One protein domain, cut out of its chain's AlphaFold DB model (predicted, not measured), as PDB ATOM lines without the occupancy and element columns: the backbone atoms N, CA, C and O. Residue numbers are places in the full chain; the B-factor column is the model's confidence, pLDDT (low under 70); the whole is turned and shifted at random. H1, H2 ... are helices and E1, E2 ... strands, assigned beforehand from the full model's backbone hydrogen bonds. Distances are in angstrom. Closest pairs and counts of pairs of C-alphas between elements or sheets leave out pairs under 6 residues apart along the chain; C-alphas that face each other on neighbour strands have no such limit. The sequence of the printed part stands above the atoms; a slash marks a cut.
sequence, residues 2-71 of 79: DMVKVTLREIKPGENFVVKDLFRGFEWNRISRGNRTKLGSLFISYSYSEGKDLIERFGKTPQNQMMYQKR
ATOM      1  N   ASP A   2     -29.552 -43.289   0.691       71.56
ATOM      2  CA  ASP A   2     -29.702 -44.487   1.527       71.56
ATOM      3  C   ASP A   2     -28.380 -45.190   1.835       71.56
ATOM      4  O   ASP A   2     -28.093 -45.466   2.993       71.56
ATOM      5  N   MET A   3     -27.515 -45.359   0.831       74.00
ATOM      6  CA  MET A   3     -26.181 -45.941   1.028       74.00
ATOM      7  C   MET A   3     -25.337 -45.137   2.030       74.00
ATOM      8  O   MET A   3     -24.716 -45.712   2.911       74.00
ATOM      9  N   VAL A   4     -25.386 -43.803   1.958       76.38
ATOM     10  CA  VAL A   4     -24.638 -42.915   2.864       76.38
ATOM     11  C   VAL A   4     -25.125 -43.062   4.307       76.38
ATOM     12  O   VAL A   4     -24.311 -43.097   5.227       76.38
ATOM     13  N   LYS A   5     -26.443 -43.183   4.512       74.19
ATOM     14  CA  LYS A   5     -27.037 -43.392   5.840       74.19
ATOM     15  C   LYS A   5     -26.636 -44.745   6.438       74.19
ATOM     16  O   LYS A   5     -26.445 -44.824   7.647       74.19
ATOM     17  N   VAL A   6     -26.483 -45.785   5.612       80.31
ATOM     18  CA  VAL A   6     -25.991 -47.102   6.050       80.31
ATOM     19  C   VAL A   6     -24.523 -47.019   6.461       80.31
ATOM     20  O   VAL A   6     -24.209 -47.369   7.594       80.31
ATOM     21  N   THR A   7     -23.644 -46.476   5.612       82.12
ATOM     22  CA  THR A   7     -22.208 -46.356   5.928       82.12
ATOM     23  C   THR A   7     -21.966 -45.511   7.181       82.12
ATOM     24  O   THR A   7     -21.094 -45.820   7.986       82.12
ATOM     25  N   LEU A   8     -22.784 -44.477   7.414       82.25
ATOM     26  CA  LEU A   8     -22.704 -43.651   8.625       82.25
ATOM     27  C   LEU A   8     -22.895 -44.460   9.921       82.25
ATOM     28  O   LEU A   8     -22.347 -44.108  10.968       82.25
ATOM     29  N   ARG A   9     -23.680 -45.544   9.877       82.00
ATOM     30  CA  ARG A   9     -23.878 -46.428  11.035       82.00
ATOM     31  C   ARG A   9     -22.620 -47.227  11.359       82.00
ATOM     32  O   ARG A   9     -22.387 -47.470  12.534       82.00
ATOM     33  N   GLU A  10     -21.802 -47.547  10.358       85.19
ATOM     34  CA  GLU A  10     -20.561 -48.315  10.530       85.19
ATOM     35  C   GLU A  10     -19.398 -47.489  11.094       85.19
ATOM     36  O   GLU A  10     -18.487 -48.046  11.701       85.19
ATOM     37  N   ILE A  11     -19.437 -46.162  10.941       86.75
ATOM     38  CA  ILE A  11     -18.435 -45.260  11.528       86.75
ATOM     39  C   ILE A  11     -18.505 -45.352  13.050       86.75
ATOM     40  O   ILE A  11     -19.602 -45.342  13.620       86.75
ATOM     41  N   LYS A  12     -17.360 -45.409  13.732       88.12
ATOM     42  CA  LYS A  12     -17.354 -45.482  15.194       88.12
ATOM     43  C   LYS A  12     -17.665 -44.115  15.813       88.12
ATOM     44  O   LYS A  12     -17.269 -43.082  15.269       88.12
ATOM     45  N   PRO A  13     -18.366 -44.070  16.956       89.25
ATOM     46  CA  PRO A  13     -18.576 -42.815  17.664       89.25
ATOM     47  C   PRO A  13     -17.231 -42.162  18.038       89.25
ATOM     48  O   PRO A  13     -16.319 -42.828  18.529       89.25
ATOM     49  N   GLY A  14     -17.087 -40.861  17.785       87.12
ATOM     50  CA  GLY A  14     -15.845 -40.100  17.957       87.12
ATOM     51  C   GLY A  14     -14.882 -40.127  16.762       87.12
ATOM     52  O   GLY A  14     -13.863 -39.438  16.799       87.12
ATOM     53  N   GLU A  15     -15.182 -40.874  15.701       91.00
ATOM     54  CA  GLU A  15     -14.338 -40.946  14.505       91.00
ATOM     55  C   GLU A  15     -14.577 -39.757  13.561       91.00
ATOM     56  O   GLU A  15     -15.717 -39.332  13.342       91.00
ATOM     57  N   ASN A  16     -13.481 -39.232  13.002       91.88
ATOM     58  CA  ASN A  16     -13.484 -38.124  12.051       91.88
ATOM     59  C   ASN A  16     -13.477 -38.651  10.615       91.88
ATOM     60  O   ASN A  16     -12.640 -39.478  10.263       91.88
ATOM     61  N   PHE A  17     -14.347 -38.116   9.769       92.44
ATOM     62  CA  PHE A  17     -14.477 -38.526   8.375       92.44
ATOM     63  C   PHE A  17     -14.827 -37.340   7.472       92.44
ATOM     64  O   PHE A  17     -15.310 -36.292   7.913       92.44
ATOM     65  N   VAL A  18     -14.613 -37.502   6.172       92.81
ATOM     66  CA  VAL A  18     -15.132 -36.598   5.140       92.81
ATOM     67  C   VAL A  18     -16.179 -37.314   4.288       92.81
ATOM     68  O   VAL A  18     -16.251 -38.537   4.251       92.81
ATOM     69  N   VAL A  19     -16.988 -36.560   3.542       90.75
ATOM     70  CA  VAL A  19     -18.090 -37.127   2.735       90.75
ATOM     71  C   VAL A  19     -17.622 -38.229   1.778       90.75
ATOM     72  O   VAL A  19     -18.360 -39.183   1.564       90.75
ATOM     73  N   LYS A  20     -16.401 -38.134   1.229       90.12
ATOM     74  CA  LYS A  20     -15.844 -39.166   0.336       90.12
ATOM     75  C   LYS A  20     -15.655 -40.524   1.025       90.12
ATOM     76  O   LYS A  20     -15.727 -41.530   0.334       90.12
ATOM     77  N   ASP A  21     -15.438 -40.549   2.340       90.88
ATOM     78  CA  ASP A  21     -15.162 -41.776   3.101       90.88
ATOM     79  C   ASP A  21     -16.444 -42.599   3.305       90.88
ATOM     80  O   ASP A  21     -16.390 -43.793   3.573       90.88
ATOM     81  N   LEU A  22     -17.613 -41.979   3.094       89.19
ATOM     82  CA  LEU A  22     -18.923 -42.642   3.115       89.19
ATOM     83  C   LEU A  22     -19.188 -43.488   1.860       89.19
ATOM     84  O   LEU A  22     -20.212 -44.170   1.779       89.19
ATOM     85  N   PHE A  23     -18.289 -43.420   0.878       87.38
ATOM     86  CA  PHE A  23     -18.358 -44.133  -0.390       87.38
ATOM     87  C   PHE A  23     -17.130 -45.026  -0.536       87.38
ATOM     88  O   PHE A  23     -16.036 -44.683  -0.082       87.38
ATOM     89  N   ARG A  24     -17.255 -46.136  -1.267       82.00
ATOM     90  CA  ARG A  24     -16.061 -46.892  -1.663       82.00
ATOM     91  C   ARG A  24     -15.246 -46.044  -2.639       82.00
ATOM     92  O   ARG A  24     -15.805 -45.373  -3.507       82.00
ATOM     93  N   GLY A  25     -13.916 -46.101  -2.549       81.44
ATOM     94  CA  GLY A  25     -13.030 -45.238  -3.345       81.44
ATOM     95  C   GLY A  25     -13.307 -45.276  -4.856       81.44
ATOM     96  O   GLY A  25     -13.310 -44.236  -5.513       81.44
ATOM     97  N   PHE A  26     -13.628 -46.451  -5.411       80.75
ATOM     98  CA  PHE A  26     -13.992 -46.579  -6.828       80.75
ATOM     99  C   PHE A  26     -15.365 -45.968  -7.163       80.75
ATOM    100  O   PHE A  26     -15.543 -45.461  -8.268       80.75
ATOM    101  N   GLU A  27     -16.326 -45.978  -6.234       87.12
ATOM    102  CA  GLU A  27     -17.647 -45.361  -6.415       87.12
ATOM    103  C   GLU A  27     -17.529 -43.841  -6.402       87.12
ATOM    104  O   GLU A  27     -18.024 -43.177  -7.312       87.12
ATOM    105  N   TRP A  28     -16.780 -43.292  -5.441       89.38
ATOM    106  CA  TRP A  28     -16.493 -41.859  -5.385       89.38
ATOM    107  C   TRP A  28     -15.841 -41.366  -6.681       89.38
ATOM    108  O   TRP A  28     -16.249 -40.344  -7.240       89.38
ATOM    109  N   ASN A  29     -14.883 -42.135  -7.211       89.31
ATOM    110  CA  ASN A  29     -14.160 -41.805  -8.437       89.31
ATOM    111  C   ASN A  29     -15.036 -41.810  -9.703       89.31
ATOM    112  O   ASN A  29     -14.707 -41.098 -10.653       89.31
ATOM    113  N   ARG A  30     -16.167 -42.525  -9.713       92.75
ATOM    114  CA  ARG A  30     -17.125 -42.550 -10.838       92.75
ATOM    115  C   ARG A  30     -18.091 -41.364 -10.849       92.75
ATOM    116  O   ARG A  30     -18.652 -41.043 -11.893       92.75
ATOM    117  N   ILE A  31     -18.285 -40.691  -9.716       89.19
ATOM    118  CA  ILE A  31     -19.168 -39.520  -9.626       89.19
ATOM    119  C   ILE A  31     -18.472 -38.326 -10.291       89.19
ATOM    120  O   ILE A  31     -17.314 -38.044  -9.988       89.19
ATOM    121  N   SER A  32     -19.163 -37.592 -11.167       93.06
ATOM    122  CA  SER A  32     -18.610 -36.380 -11.789       93.06
ATOM    123  C   SER A  32     -18.301 -35.291 -10.749       93.06
ATOM    124  O   SER A  32     -18.940 -35.208  -9.697       93.06
ATOM    125  N   ARG A  33     -17.334 -34.408 -11.038       89.00
ATOM    126  CA  ARG A  33     -16.900 -33.355 -10.098       89.00
ATOM    127  C   ARG A  33     -18.062 -32.487  -9.595       89.00
ATOM    128  O   ARG A  33     -18.160 -32.264  -8.393       89.00
ATOM    129  N   GLY A  34     -18.954 -32.050 -10.488       91.12
ATOM    130  CA  GLY A  34     -20.120 -31.235 -10.117       91.12
ATOM    131  C   GLY A  34     -21.065 -31.959  -9.155       91.12
ATOM    132  O   GLY A  34     -21.509 -31.382  -8.162       91.12
ATOM    133  N   ASN A  35     -21.292 -33.255  -9.379       91.81
ATOM    134  CA  ASN A  35     -22.116 -34.074  -8.495       91.81
ATOM    135  C   ASN A  35     -21.461 -34.276  -7.121       91.81
ATOM    136  O   ASN A  35     -22.161 -34.221  -6.114       91.81
ATOM    137  N   ARG A  36     -20.128 -34.421  -7.044       91.19
ATOM    138  CA  ARG A  36     -19.401 -34.474  -5.758       91.19
ATOM    139  C   ARG A  36     -19.554 -33.181  -4.961       91.19
ATOM    140  O   ARG A  36     -19.797 -33.235  -3.758       91.19
ATOM    141  N   THR A  37     -19.463 -32.025  -5.621       90.25
ATOM    142  CA  THR A  37     -19.698 -30.724  -4.974       90.25
ATOM    143  C   THR A  37     -21.126 -30.627  -4.441       90.25
ATOM    144  O   THR A  37     -21.320 -30.276  -3.279       90.25
ATOM    145  N   LYS A  38     -22.123 -31.006  -5.252       92.00
ATOM    146  CA  LYS A  38     -23.531 -31.023  -4.834       92.00
ATOM    147  C   LYS A  38     -23.758 -31.956  -3.642       92.00
ATOM    148  O   LYS A  38     -24.453 -31.570  -2.708       92.00
ATOM    149  N   LEU A  39     -23.149 -33.142  -3.643       90.94
ATOM    150  CA  LEU A  39     -23.209 -34.083  -2.520       90.94
ATOM    151  C   LEU A  39     -22.626 -33.483  -1.240       90.94
ATOM    152  O   LEU A  39     -23.253 -33.596  -0.193       90.94
ATOM    153  N   GLY A  40     -21.483 -32.798  -1.325       90.56
ATOM    154  CA  GLY A  40     -20.912 -32.072  -0.189       90.56
ATOM    155  C   GLY A  40     -21.891 -31.048   0.396       90.56
ATOM    156  O   GLY A  40     -22.146 -31.061   1.597       90.56
ATOM    157  N   SER A  41     -22.510 -30.216  -0.447       91.19
ATOM    158  CA  SER A  41     -23.510 -29.228  -0.010       91.19
ATOM    159  C   SER A  41     -24.766 -29.868   0.589       91.19
ATOM    160  O   SER A  41     -25.278 -29.395   1.604       91.19
ATOM    161  N   LEU A  42     -25.253 -30.964   0.004       91.94
ATOM    162  CA  LEU A  42     -26.382 -31.718   0.556       91.94
ATOM    163  C   LEU A  42     -26.040 -32.317   1.922       91.94
ATOM    164  O   LEU A  42     -26.869 -32.291   2.826       91.94
ATOM    165  N   PHE A  43     -24.816 -32.811   2.096       91.62
ATOM    166  CA  PHE A  43     -24.372 -33.385   3.362       91.62
ATOM    167  C   PHE A  43     -24.195 -32.321   4.459       91.62
ATOM    168  O   PHE A  43     -24.506 -32.564   5.622       91.62
ATOM    169  N   ILE A  44     -23.780 -31.105   4.092       91.81
ATOM    170  CA  ILE A  44     -23.806 -29.930   4.979       91.81
ATOM    171  C   ILE A  44     -25.236 -29.649   5.461       91.81
ATOM    172  O   ILE A  44     -25.435 -29.428   6.653       91.81
ATOM    173  N   SER A  45     -26.225 -29.666   4.564       92.69
ATOM    174  CA  SER A  45     -27.632 -29.472   4.939       92.69
ATOM    175  C   SER A  45     -28.131 -30.596   5.851       92.69
ATOM    176  O   SER A  45     -28.693 -30.308   6.905       92.69
ATOM    177  N   TYR A  46     -27.826 -31.851   5.515       91.00
ATOM    178  CA  TYR A  46     -28.143 -33.017   6.341       91.00
ATOM    179  C   TYR A  46     -27.570 -32.898   7.760       91.00
ATOM    180  O   TYR A  46     -28.277 -33.175   8.724       91.00
ATOM    181  N   SER A  47     -26.331 -32.416   7.917       90.56
ATOM    182  CA  SER A  47     -25.716 -32.237   9.241       90.56
ATOM    183  C   SER A  47     -26.408 -31.175  10.106       90.56
ATOM    184  O   SER A  47     -26.138 -31.105  11.298       90.56
ATOM    185  N   TYR A  48     -27.221 -30.294   9.515       90.06
ATOM    186  CA  TYR A  48     -27.999 -29.293  10.248       90.06
ATOM    187  C   TYR A  48     -29.433 -29.738  10.543       90.06
ATOM    188  O   TYR A  48     -30.049 -29.183  11.452       90.06
ATOM    189  N   SER A  49     -29.965 -30.696   9.783       90.56
ATOM    190  CA  SER A  49     -31.327 -31.207   9.929       90.56
ATOM    191  C   SER A  49     -31.312 -32.620  10.519       90.56
ATOM    192  O   SER A  49     -30.998 -32.792  11.693       90.56
ATOM    193  N   GLU A  50     -31.605 -33.635   9.707       88.38
ATOM    194  CA  GLU A  50     -31.774 -35.039  10.103       88.38
ATOM    195  C   GLU A  50     -30.538 -35.635  10.796       88.38
ATOM    196  O   GLU A  50     -30.661 -36.532  11.622       88.38
ATOM    197  N   GLY A  51     -29.339 -35.166  10.446       85.38
ATOM    198  CA  GLY A  51     -28.076 -35.674  10.974       85.38
ATOM    199  C   GLY A  51     -27.545 -34.926  12.195       85.38
ATOM    200  O   GLY A  51     -26.486 -35.303  12.689       85.38
ATOM    201  N   LYS A  52     -28.224 -33.879  12.676       88.38
ATOM    202  CA  LYS A  52     -27.713 -32.978  13.729       88.38
ATOM    203  C   LYS A  52     -27.306 -33.706  15.018       88.38
ATOM    204  O   LYS A  52     -26.310 -33.334  15.650       88.38
ATOM    205  N   ASP A  53     -28.056 -34.743  15.376       88.44
ATOM    206  CA  ASP A  53     -27.852 -35.528  16.598       88.44
ATOM    207  C   ASP A  53     -26.871 -36.695  16.396       88.44
ATOM    208  O   ASP A  53     -26.410 -37.297  17.358       88.44
ATOM    209  N   LEU A  54     -26.503 -36.997  15.147       88.75
ATOM    210  CA  LEU A  54     -25.593 -38.096  14.804       88.75
ATOM    211  C   LEU A  54     -24.177 -37.608  14.511       88.75
ATOM    212  O   LEU A  54     -23.201 -38.307  14.782       88.75
ATOM    213  N   ILE A  55     -24.061 -36.430  13.900       91.69
ATOM    214  CA  ILE A  55     -22.796 -35.901  13.406       91.69
ATOM    215  C   ILE A  55     -22.643 -34.433  13.758       91.69
ATOM    216  O   ILE A  55     -23.604 -33.664  13.793       91.69
ATOM    217  N   GLU A  56     -21.401 -34.027  13.948       91.69
ATOM    218  CA  GLU A  56     -21.026 -32.632  14.104       91.69
ATOM    219  C   GLU A  56     -19.908 -32.261  13.138       91.69
ATOM    220  O   GLU A  56     -19.222 -33.118  12.577       91.69
ATOM    221  N   ARG A  57     -19.749 -30.964  12.888       90.62
ATOM    222  CA  ARG A  57     -18.660 -30.475  12.044       90.62
ATOM    223  C   ARG A  57     -17.440 -30.271  12.905       90.62
ATOM    224  O   ARG A  57     -17.483 -29.495  13.851       90.62
ATOM    225  N   PHE A  58     -16.362 -30.925  12.511       89.38
ATOM    226  CA  PHE A  58     -15.111 -30.881  13.248       89.38
ATOM    227  C   PHE A  58     -14.155 -29.820  12.691       89.38
ATOM    228  O   PHE A  58     -13.381 -29.215  13.424       89.38
ATOM    229  N   GLY A  59     -14.214 -29.550  11.383       92.00
ATOM    230  CA  GLY A  59     -13.345 -28.563  10.748       92.00
ATOM    231  C   GLY A  59     -13.230 -28.771   9.246       92.00
ATOM    232  O   GLY A  59     -14.142 -29.297   8.610       92.00
ATOM    233  N   LYS A  60     -12.099 -28.370   8.664       92.81
ATOM    234  CA  LYS A  60     -11.797 -28.620   7.250       92.81
ATOM    235  C   LYS A  60     -10.418 -29.242   7.071       92.81
ATOM    236  O   LYS A  60      -9.505 -28.944   7.833       92.81
ATOM    237  N   THR A  61     -10.265 -30.076   6.050       90.94
ATOM    238  CA  THR A  61      -8.958 -30.592   5.629       90.94
ATOM    239  C   THR A  61      -8.096 -29.470   5.026       90.94
ATOM    240  O   THR A  61      -8.644 -28.444   4.608       90.94
ATOM    241  N   PRO A  62      -6.769 -29.660   4.873       90.88
ATOM    242  CA  PRO A  62      -5.910 -28.714   4.149       90.88
ATOM    243  C   PRO A  62      -6.363 -28.454   2.704       90.88
ATOM    244  O   PRO A  62      -6.129 -27.382   2.157       90.88
ATOM    245  N   GLN A  63      -7.070 -29.409   2.089       87.31
ATOM    246  CA  GLN A  63      -7.691 -29.267   0.766       87.31
ATOM    247  C   GLN A  63      -9.089 -28.616   0.823       87.31
ATOM    248  O   GLN A  63      -9.857 -28.712  -0.135       87.31
ATOM    249  N   ASN A  64      -9.437 -27.968   1.940       87.62
ATOM    250  CA  ASN A  64     -10.690 -27.245   2.170       87.62
ATOM    251  C   ASN A  64     -11.954 -28.129   2.076       87.62
ATOM    252  O   ASN A  64     -13.047 -27.631   1.795       87.62
ATOM    253  N   GLN A  65     -11.830 -29.441   2.316       89.81
ATOM    254  CA  GLN A  65     -12.980 -30.348   2.416       89.81
ATOM    255  C   GLN A  65     -13.543 -30.320   3.836       89.81
ATOM    256  O   GLN A  65     -12.778 -30.325   4.794       89.81
ATOM    257  N   MET A  66     -14.868 -30.311   3.987       93.38
ATOM    258  CA  MET A  66     -15.506 -30.336   5.307       93.38
ATOM    259  C   MET A  66     -15.286 -31.688   5.998       93.38
ATOM    260  O   MET A  66     -15.577 -32.725   5.400       93.38
ATOM    261  N   MET A  67     -14.809 -31.653   7.244       94.62
ATOM    262  CA  MET A  67     -14.650 -32.806   8.131       94.62
ATOM    263  C   MET A  67     -15.794 -32.864   9.136       94.62
ATOM    264  O   MET A  67     -16.217 -31.845   9.693       94.62
ATOM    265  N   TYR A  68     -16.252 -34.079   9.389       94.62
ATOM    266  CA  TYR A  68     -17.323 -34.393  10.313       94.62
ATOM    267  C   TYR A  68     -16.811 -35.374  11.351       94.62
ATOM    268  O   TYR A  68     -15.938 -36.184  11.056       94.62
ATOM    269  N   GLN A  69     -17.379 -35.307  12.543       93.50
ATOM    270  CA  GLN A  69     -17.167 -36.293  13.583       93.50
ATOM    271  C   GLN A  69     -18.502 -36.955  13.889       93.50
ATOM    272  O   GLN A  69     -19.531 -36.277  13.979       93.50
ATOM    273  N   LYS A  70     -18.506 -38.283  14.027       91.94
ATOM    274  CA  LYS A  70     -19.681 -38.971  14.563       91.94
ATOM    275  C   LYS A  70     -19.759 -38.670  16.053       91.94
ATOM    276  O   LYS A  70     -18.779 -38.889  16.765       91.94
ATOM    277  N   ARG A  71     -20.900 -38.169  16.527       88.44
ATOM    278  CA  ARG A  71     -21.085 -37.908  17.957       88.44
ATOM    279  C   ARG A  71     -20.916 -39.208  18.732       88.44
ATOM    280  O   ARG A  71     -21.267 -40.281  18.241       88.44
TER     281      ARG A  71
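AT A GLANCE: This is residues 2 to 71 of the 79 residues of the protein "Single-stranded DNA-binding protein" of Bacillus sp. DNRA2 (UniProt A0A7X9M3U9). A small antiparallel sheet of three strands has one long helix, H4, running slantwise over one face, and three shorter helices complete the body. The short helix H2 sits near the middle, while H1 and H3 lie farther out and the hairpin of E2 and E3 makes most of the sheet. The printed part has 70 residues, with four named helices and three named strands in the order H1, E1, H2, H3, H4, E2, E3; the sheet runs E1, E3, E2, and the class is mixed, helices and strands. The whole is compact, with a radius of gyration of the C-alphas of 11.5 A and spans of 30 by 24 by 21 A.

HOW THE PARTS SIT: H1, residues 2 to 10, and H2, residues 19 to 22, only just touch, with 3 pairs of C-alphas within 8 A; the closest are those of Thr 7 and Leu 22, 5.7 A apart. E1, residues 16 to 18, is an edge strand and the antiparallel neighbour of E3, residues 66 to 70, with N 17 and O 68 within hydrogen-bond range at 2.8 A. H3, residues 25 to 30, is close to H2 but not clearly touching, the closest C-alphas, of Lys 20 and Trp 28, being 6.4 A apart. H4, residues 33 to 46, only just touches H2, with 3 pairs within 8 A, made by its residues 39 to 43 alone; the closest C-alphas, of Val 19 and Gly 40, are 6.5 A apart. H4 is on the sheet at a height of 10.8 A, and its line stands at 45 degrees to that of E3 on the local plane. E2, residues 55 to 60, forms an antiparallel hairpin with E3, with N 56 and O 69 at 2.9 A and N 67 and O 59 at 2.8 A. H1 is apart from H3 and H4. In H3 and H4 every O i to N i+4 pair is within hydrogen-bond range, in H1 3 of 5 are, and H2 is too short for such a pair.

IN THESE COORDINATES: H1 begins at C-alpha 2 (-29.702, -44.487, 1.527) and measures 13.4 A from first to last C-alpha. E1 measures 7.3 A, H2 5.6 A and H3 9.0 A. H4 measures 19.9 A and ends at C-alpha 46 (-28.143, -33.017, 6.341). E2 measures 14.6 A, and E3 measures 13.3 A, ending at C-alpha 70 (-19.681, -38.971, 14.563).

THE WHOLE: The two C-alphas farthest apart, those of Arg 30 and Asp 53, are 30.3 A apart. The printed part has no cut and no long link; the link from H4 to E2, 8 residues, is short, and the others are tight. The mean pLDDT of the printed part is 88.6, and no printed residue is under 70.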